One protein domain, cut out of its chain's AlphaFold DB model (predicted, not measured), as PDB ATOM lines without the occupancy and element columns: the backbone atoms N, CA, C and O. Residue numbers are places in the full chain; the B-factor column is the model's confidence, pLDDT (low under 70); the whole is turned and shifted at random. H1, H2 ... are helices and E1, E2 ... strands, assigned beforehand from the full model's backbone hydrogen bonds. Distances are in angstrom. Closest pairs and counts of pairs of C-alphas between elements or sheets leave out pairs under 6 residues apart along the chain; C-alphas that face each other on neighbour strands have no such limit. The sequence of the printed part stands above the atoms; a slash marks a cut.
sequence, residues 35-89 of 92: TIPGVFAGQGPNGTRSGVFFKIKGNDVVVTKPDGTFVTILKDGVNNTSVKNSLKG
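Overview. This is residues 35 to 89 of the 92 residues of an uncharacterized protein of Photorhabdus khanii (UniProt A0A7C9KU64). A single, strongly twisted sheet of four strands winds back and forth, with one short helix, H1, over one face at the E1 side. The loop between E1 and E2 and the turn between E2 and E3 lie at the two ends of the long axis. The printed part has 55 residues, with E1, E2, E3, E4 and H1 in chain order; the sheet runs E1, E2, E3, E4, antiparallel throughout, and the class is mixed, helices and strands. It is compact, with a radius of gyration of the C-alphas of 10.2 A, and only just elongated, spanning 31 by 20 by 17 A.

Along the chain. Find C-alpha 35 at (166.728, 151.611, 122.737); from there E1 runs through residues 35 to 40, 14.4 A long. E2, residues 50 to 57, is the longest strand at 22.1 A. E3 holds residues 60 to 64, 13.4 A, and E4 residues 70 to 74, 11.9 A. H1, residues 81 to 87, runs 9.8 A to C-alpha 87 at (165.649, 160.700, 126.566).

Arrangement. The strands form a meander, each the antiparallel neighbour of the one before. In the hairpin E1 and E2, look for N 38 and O 52, 2.9 A apart; in E2 and E3, N 55 and O 62, 2.8 A; in E3 and E4, N 63 and O 72, 2.8 A. E1 and E4 are the edge strands and are apart. H1 is on the sheet at a height of 7.9 A, only just over E1, where 3 of its 7 C-alphas fall, and slantwise to the strands, at 35 degrees to E1 on the local plane. Its closest C-alphas to E1 are those of Ser 86 and Gly 38, 5.3 A apart. In H1 every O i to N i+4 pair is within hydrogen-bond range.

Size, cuts and confidence. The C-alphas farthest apart, those of Asn 46 and Gly 58, are 32.2 A apart. The printed part has no cut and no long link. Its mean pLDDT is 96.3, and no printed residue is under 70.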
ATOM      1  N   THR A  35     168.102 151.590 123.254       97.81
ATOM      2  CA  THR A  35     166.728 151.611 122.737       97.81
ATOM      3  C   THR A  35     165.819 152.239 123.783       97.81
ATOM      4  O   THR A  35     165.801 151.782 124.923       97.81
ATOM      5  N   ILE A  36     165.080 153.287 123.412       97.75
ATOM      6  CA  ILE A  36     164.105 153.940 124.300       97.75
ATOM      7  C   ILE A  36     162.709 153.963 123.671       97.75
ATOM      8  O   ILE A  36     162.595 154.194 122.461       97.75
ATOM      9  N   PRO A  37     161.641 153.742 124.457       97.94
ATOM     10  CA  PRO A  37     160.283 153.983 123.993       97.94
ATOM     11  C   PRO A  37     160.036 155.487 123.841       97.94
ATOM     12  O   PRO A  37     160.574 156.304 124.590       97.94
ATOM     13  N   GLY A  38     159.192 155.854 122.884       97.81
ATOM     14  CA  GLY A  38     158.770 157.232 122.694       97.81
ATOM     15  C   GLY A  38     157.543 157.346 121.803       97.81
ATOM     16  O   GLY A  38     156.880 156.354 121.510       97.81
ATOM     17  N   VAL A  39     157.248 158.563 121.352       97.62
ATOM     18  CA  VAL A  39     156.177 158.826 120.383       97.62
ATOM     19  C   VAL A  39     156.713 159.616 119.200       97.62
ATOM     20  O   VAL A  39     157.551 160.504 119.358       97.62
ATOM     21  N   PHE A  40     156.224 159.312 118.002       97.38
ATOM     22  CA  PHE A  40     156.655 159.987 116.781       97.38
ATOM     23  C   PHE A  40     155.463 160.330 115.896       97.38
ATOM     24  O   PHE A  40     154.492 159.575 115.824       97.38
ATOM     25  N   ALA A  41     155.520 161.496 115.254       95.06
ATOM     26  CA  ALA A  41     154.450 161.975 114.385       95.06
ATOM     27  C   ALA A  41     154.276 161.070 113.153       95.06
ATOM     28  O   ALA A  41     155.226 160.433 112.689       95.06
ATOM     29  N   GLY A  42     153.050 160.996 112.635       93.56
ATOM     30  CA  GLY A  42     152.722 160.184 111.464       93.56
ATOM     31  C   GLY A  42     152.569 158.686 111.732       93.56
ATOM     32  O   GLY A  42     152.363 157.937 110.786       93.56
ATOM     33  N   GLN A  43     152.680 158.236 112.988       95.44
ATOM     34  CA  GLN A  43     152.613 156.810 113.338       95.44
ATOM     35  C   GLN A  43     151.245 156.386 113.890       95.44
ATOM     36  O   GLN A  43     150.999 155.195 114.080       95.44
ATOM     37  N   GLY A  44     150.367 157.348 114.185       91.25
ATOM     38  CA  GLY A  44     149.009 157.123 114.674       91.25
ATOM     39  C   GLY A  44     147.932 157.352 113.609       91.25
ATOM     40  O   GLY A  44     148.232 157.824 112.505       91.25
ATOM     41  N   PRO A  45     146.660 157.050 113.932       91.75
ATOM     42  CA  PRO A  45     145.526 157.313 113.050       91.75
ATOM     43  C   PRO A  45     145.516 158.769 112.580       91.75
ATOM     44  O   PRO A  45     145.805 159.676 113.362       91.75
ATOM     45  N   ASN A  46     145.200 158.997 111.305       93.38
ATOM     46  CA  ASN A  46     145.161 160.332 110.693       93.38
ATOM     47  C   ASN A  46     146.473 161.134 110.836       93.38
ATOM     48  O   ASN A  46     146.451 162.359 110.913       93.38
ATOM     49  N   GLY A  47     147.624 160.454 110.905       89.44
ATOM     50  CA  GLY A  47     148.940 161.099 110.987       89.44
ATOM     51  C   GLY A  47     149.315 161.621 112.379       89.44
ATOM     52  O   GLY A  47     150.320 162.319 112.529       89.44
ATOM     53  N   THR A  48     148.541 161.273 113.408       95.19
ATOM     54  CA  THR A  48     148.836 161.629 114.804       95.19
ATOM     55  C   THR A  48     150.122 160.965 115.313       95.19
ATOM     56  O   THR A  48     150.746 160.137 114.638       95.19
ATOM     57  N   ARG A  49     150.571 161.354 116.512       95.31
ATOM     58  CA  ARG A  49     151.706 160.693 117.162       95.31
ATOM     59  C   ARG A  49     151.288 159.325 117.694       95.31
ATOM     60  O   ARG A  49     150.217 159.197 118.274       95.31
ATOM     61  N   SER A  50     152.152 158.329 117.540       96.56
ATOM     62  CA  SER A  50     151.973 157.013 118.162       96.56
ATOM     63  C   SER A  50     153.302 156.452 118.647       96.56
ATOM     64  O   SER A  50     154.366 156.991 118.323       96.56
ATOM     65  N   GLY A  51     153.210 155.396 119.453       96.94
ATOM     66  CA  GLY A  51     154.335 154.724 120.080       96.94
ATOM     67  C   GLY A  51     155.351 154.208 119.063       96.94
ATOM     68  O   GLY A  51     154.990 153.582 118.067       96.94
ATOM     69  N   VAL A  52     156.626 154.459 119.343       98.38
ATOM     70  CA  VAL A  52     157.781 153.966 118.587       98.38
ATOM     71  C   VAL A  52     158.901 153.566 119.541       98.38
ATOM     72  O   VAL A  52     158.893 153.926 120.720       98.38
ATOM     73  N   PHE A  53     159.910 152.895 119.001       98.38
ATOM     74  CA  PHE A  53     161.223 152.794 119.616       98.38
ATOM     75  C   PHE A  53     162.232 153.664 118.867       98.38
ATOM     76  O   PHE A  53     162.315 153.630 117.639       98.38
ATOM     77  N   PHE A  54     163.022 154.418 119.628       98.44
ATOM     78  CA  PHE A  54     164.212 155.103 119.141       98.44
ATOM     79  C   PHE A  54     165.430 154.234 119.452       98.44
ATOM     80  O   PHE A  54     165.811 154.084 120.614       98.44
ATOM     81  N   LYS A  55     166.019 153.654 118.407       98.38
ATOM     82  CA  LYS A  55     167.255 152.869 118.446       98.38
ATOM     83  C   LYS A  55     168.425 153.799 118.144       98.38
ATOM     84  O   LYS A  55     168.545 154.286 117.024       98.38
ATOM     85  N   ILE A  56     169.234 154.099 119.150       98.12
ATOM     86  CA  ILE A  56     170.279 155.125 119.125       98.12
ATOM     87  C   ILE A  56     171.642 154.442 119.048       98.12
ATOM     88  O   ILE A  56     171.932 153.565 119.864       98.12
ATOM     89  N   LYS A  57     172.480 154.873 118.103       97.75
ATOM     90  CA  LYS A  57     173.893 154.490 118.034       97.75
ATOM     91  C   LYS A  57     174.743 155.720 117.736       97.75
ATOM     92  O   LYS A  57     174.578 156.353 116.690       97.75
ATOM     93  N   GLY A  58     175.610 156.095 118.673       96.19
ATOM     94  CA  GLY A  58     176.225 157.425 118.669       96.19
ATOM     95  C   GLY A  58     175.161 158.529 118.587       96.19
ATOM     96  O   GLY A  58     174.284 158.618 119.446       96.19
ATOM     97  N   ASN A  59     175.209 159.350 117.533       97.00
ATOM     98  CA  ASN A  59     174.252 160.442 117.328       97.00
ATOM     99  C   ASN A  59     173.074 160.077 116.415       97.00
ATOM    100  O   ASN A  59     172.092 160.817 116.352       97.00
ATOM    101  N   ASP A  60     173.159 158.972 115.680       97.38
ATOM    102  CA  ASP A  60     172.147 158.594 114.701       97.38
ATOM    103  C   ASP A  60     171.063 157.725 115.336       97.38
ATOM    104  O   ASP A  60     171.306 156.974 116.283       97.38
ATOM    105  N   VAL A  61     169.842 157.839 114.809       98.31
ATOM    106  CA  VAL A  61     168.672 157.176 115.392       98.31
ATOM    107  C   VAL A  61     167.855 156.488 114.316       98.31
ATOM    108  O   VAL A  61     167.407 157.127 113.368       98.31
ATOM    109  N   VAL A  62     167.602 155.195 114.488       98.38
ATOM    110  CA  VAL A  62     166.581 154.465 113.734       98.38
ATOM    111  C   VAL A  62     165.285 154.465 114.535       98.38
ATOM    112  O   VAL A  62     165.270 154.172 115.730       98.38
ATOM    113  N   VAL A  63     164.186 154.798 113.867       98.25
ATOM    114  CA  VAL A  63     162.838 154.768 114.431       98.25
ATOM    115  C   VAL A  63     162.152 153.497 113.953       98.25
ATOM    116  O   VAL A  63     162.091 153.243 112.747       98.25
ATOM    117  N   THR A  64     161.612 152.712 114.881       97.94
ATOM    118  CA  THR A  64     160.794 151.536 114.557       97.94
ATOM    119  C   THR A  64     159.449 151.589 115.261       97.94
ATOM    120  O   THR A  64     159.313 152.178 116.333       97.94
ATOM    121  N   LYS A  65     158.450 150.918 114.697       96.31
ATOM    122  CA  LYS A  65     157.233 150.571 115.432       96.31
ATOM    123  C   LYS A  65     157.551 149.574 116.562       96.31
ATOM    124  O   LYS A  65     158.624 148.957 116.544       96.31
ATOM    125  N   PRO A  66     156.631 149.380 117.527       94.25
ATOM    126  CA  PRO A  66     156.801 148.383 118.582       94.25
ATOM    127  C   PRO A  66     156.946 146.943 118.069       94.25
ATOM    128  O   PRO A  66     157.611 146.142 118.712       94.25
ATOM    129  N   ASP A  67     156.383 146.635 116.897       94.12
ATOM    130  CA  ASP A  67     156.527 145.339 116.217       94.12
ATOM    131  C   ASP A  67     157.883 145.155 115.497       94.12
ATOM    132  O   ASP A  67     158.125 144.124 114.877       94.12
ATOM    133  N   GLY A  68     158.776 146.150 115.566       91.50
ATOM    134  CA  GLY A  68     160.089 146.134 114.920       91.50
ATOM    135  C   GLY A  68     160.109 146.678 113.489       91.50
ATOM    136  O   GLY A  68     161.196 146.857 112.940       91.50
ATOM    137  N   THR A  69     158.956 147.015 112.899       94.62
ATOM    138  CA  THR A  69     158.874 147.595 111.548       94.62
ATOM    139  C   THR A  69     159.650 148.906 111.470       94.62
ATOM    140  O   THR A  69     159.426 149.821 112.268       94.62
ATOM    141  N   PHE A  70     160.537 149.027 110.482       95.12
ATOM    142  CA  PHE A  70     161.277 150.259 110.220       95.12
ATOM    143  C   PHE A  70     160.336 151.406 109.824       95.12
ATOM    144  O   PHE A  70     159.462 151.236 108.976       95.12
ATOM    145  N   VAL A  71     160.543 152.582 110.419       96.00
ATOM    146  CA  VAL A  71     159.808 153.813 110.092       96.00
ATOM    147  C   VAL A  71     160.710 154.776 109.333       96.00
ATOM    148  O   VAL A  71     160.385 155.193 108.226       96.00
ATOM    149  N   THR A  72     161.831 155.164 109.940       95.69
ATOM    150  CA  THR A  72     162.773 156.118 109.348       95.69
ATOM    151  C   THR A  72     164.125 156.071 110.055       95.69
ATOM    152  O   THR A  72     164.262 155.482 111.129       95.69
ATOM    153  N   ILE A  73     165.120 156.727 109.467       96.31
ATOM    154  CA  ILE A  73     166.415 157.006 110.085       96.31
ATOM    155  C   ILE A  73     166.618 158.518 110.171       96.31
ATOM    156  O   ILE A  73     166.346 159.261 109.229       96.31
ATOM    157  N   LEU A  74     167.109 158.971 111.317       96.19
ATOM    158  CA  LEU A  74     167.422 160.358 111.614       96.19
ATOM    159  C   LEU A  74     168.938 160.486 111.753       96.19
ATOM    160  O   LEU A  74     169.528 159.965 112.705       96.19
ATOM    161  N   LYS A  75     169.566 161.183 110.800       93.38
ATOM    162  CA  LYS A  75     170.976 161.568 110.919       93.38
ATOM    163  C   LYS A  75     171.109 162.615 112.019       93.38
ATOM    164  O   LYS A  75     170.338 163.570 112.018       93.38
ATOM    165  N   ASP A  76     172.059 162.430 112.934       96.19
ATOM    166  CA  ASP A  76     172.163 163.249 114.155       96.19
ATOM    167  C   ASP A  76     170.826 163.303 114.937       96.19
ATOM    168  O   ASP A  76     170.424 164.305 115.532       96.19
ATOM    169  N   GLY A  77     170.079 162.194 114.894       97.00
ATOM    170  CA  GLY A  77     168.725 162.065 115.419       97.00
ATOM    171  C   GLY A  77     168.584 162.279 116.922       97.00
ATOM    172  O   GLY A  77     167.487 162.610 117.370       97.00
ATOM    173  N   VAL A  78     169.665 162.178 117.702       97.62
ATOM    174  CA  VAL A  78     169.665 162.565 119.127       97.62
ATOM    175  C   VAL A  78     169.256 164.025 119.328       97.62
ATOM    176  O   VAL A  78     168.755 164.391 120.392       97.62
ATOM    177  N   ASN A  79     169.399 164.857 118.287       97.44
ATOM    178  CA  ASN A  79     168.965 166.241 118.311       97.44
ATOM    179  C   ASN A  79     167.481 166.463 117.971       97.44
ATOM    180  O   ASN A  79     166.969 167.564 118.192       97.44
ATOM    181  N   ASN A  80     166.766 165.434 117.507       97.69
ATOM    182  CA  ASN A  80     165.336 165.515 117.224       97.69
ATOM    183  C   ASN A  80     164.526 165.734 118.511       97.69
ATOM    184  O   ASN A  80     164.740 165.054 119.512       97.69
ATOM    185  N   THR A  81     163.541 166.635 118.471       97.56
ATOM    186  CA  THR A  81     162.702 166.973 119.634       97.56
ATOM    187  C   THR A  81     162.046 165.750 120.276       97.56
ATOM    188  O   THR A  81     162.105 165.610 121.494       97.56
ATOM    189  N   SER A  82     161.492 164.825 119.485       97.44
ATOM    190  CA  SER A  82     160.830 163.619 120.017       97.44
ATOM    191  C   SER A  82     161.822 162.696 120.728       97.44
ATOM    192  O   SER A  82     161.510 162.116 121.769       97.44
ATOM    193  N   VAL A  83     163.040 162.591 120.187       97.88
ATOM    194  CA  VAL A  83     164.124 161.795 120.777       97.88
ATOM    195  C   VAL A  83     164.615 162.451 122.067       97.88
ATOM    196  O   VAL A  83     164.697 161.773 123.086       97.88
ATOM    197  N   LYS A  84     164.849 163.773 122.076       98.12
ATOM    198  CA  LYS A  84     165.226 164.527 123.287       98.12
ATOM    199  C   LYS A  84     164.193 164.379 124.396       98.12
ATOM    200  O   LYS A  84     164.559 164.146 125.543       98.12
ATOM    201  N   ASN A  85     162.917 164.508 124.055       97.81
ATOM    202  CA  ASN A  85     161.812 164.350 124.993       97.81
ATOM    203  C   ASN A  85     161.792 162.936 125.585       97.81
ATOM    204  O   ASN A  85     161.696 162.771 126.798       97.81
ATOM    205  N   SER A  86     161.993 161.919 124.749       97.75
ATOM    206  CA  SER A  86     162.036 160.524 125.202       97.75
ATOM    207  C   SER A  86     163.269 160.224 126.062       97.75
ATOM    208  O   SER A  86     163.157 159.534 127.069       97.75
ATOM    209  N   LEU A  87     164.433 160.802 125.744       96.75
ATOM    210  CA  LEU A  87     165.649 160.700 126.566       96.75
ATOM    211  C   LEU A  87     165.487 161.341 127.951       96.75
ATOM    212  O   LEU A  87     166.130 160.903 128.901       96.75
ATOM    213  N   LYS A  88     164.628 162.359 128.067       97.00
ATOM    214  CA  LYS A  88     164.257 162.995 129.340       97.00
ATOM    215  C   LYS A  88     163.183 162.224 130.115       97.00
ATOM    216  O   LYS A  88     162.845 162.629 131.219       97.00
ATOM    217  N   GLY A  89     162.637 161.145 129.551       95.31
ATOM    218  CA  GLY A  89     161.518 160.413 130.146       95.31
ATOM    219  C   GLY A  89     160.160 161.102 129.978       95.31
ATOM    220  O   GLY A  89     159.206 160.728 130.649       95.31
TER     221      GLY A  89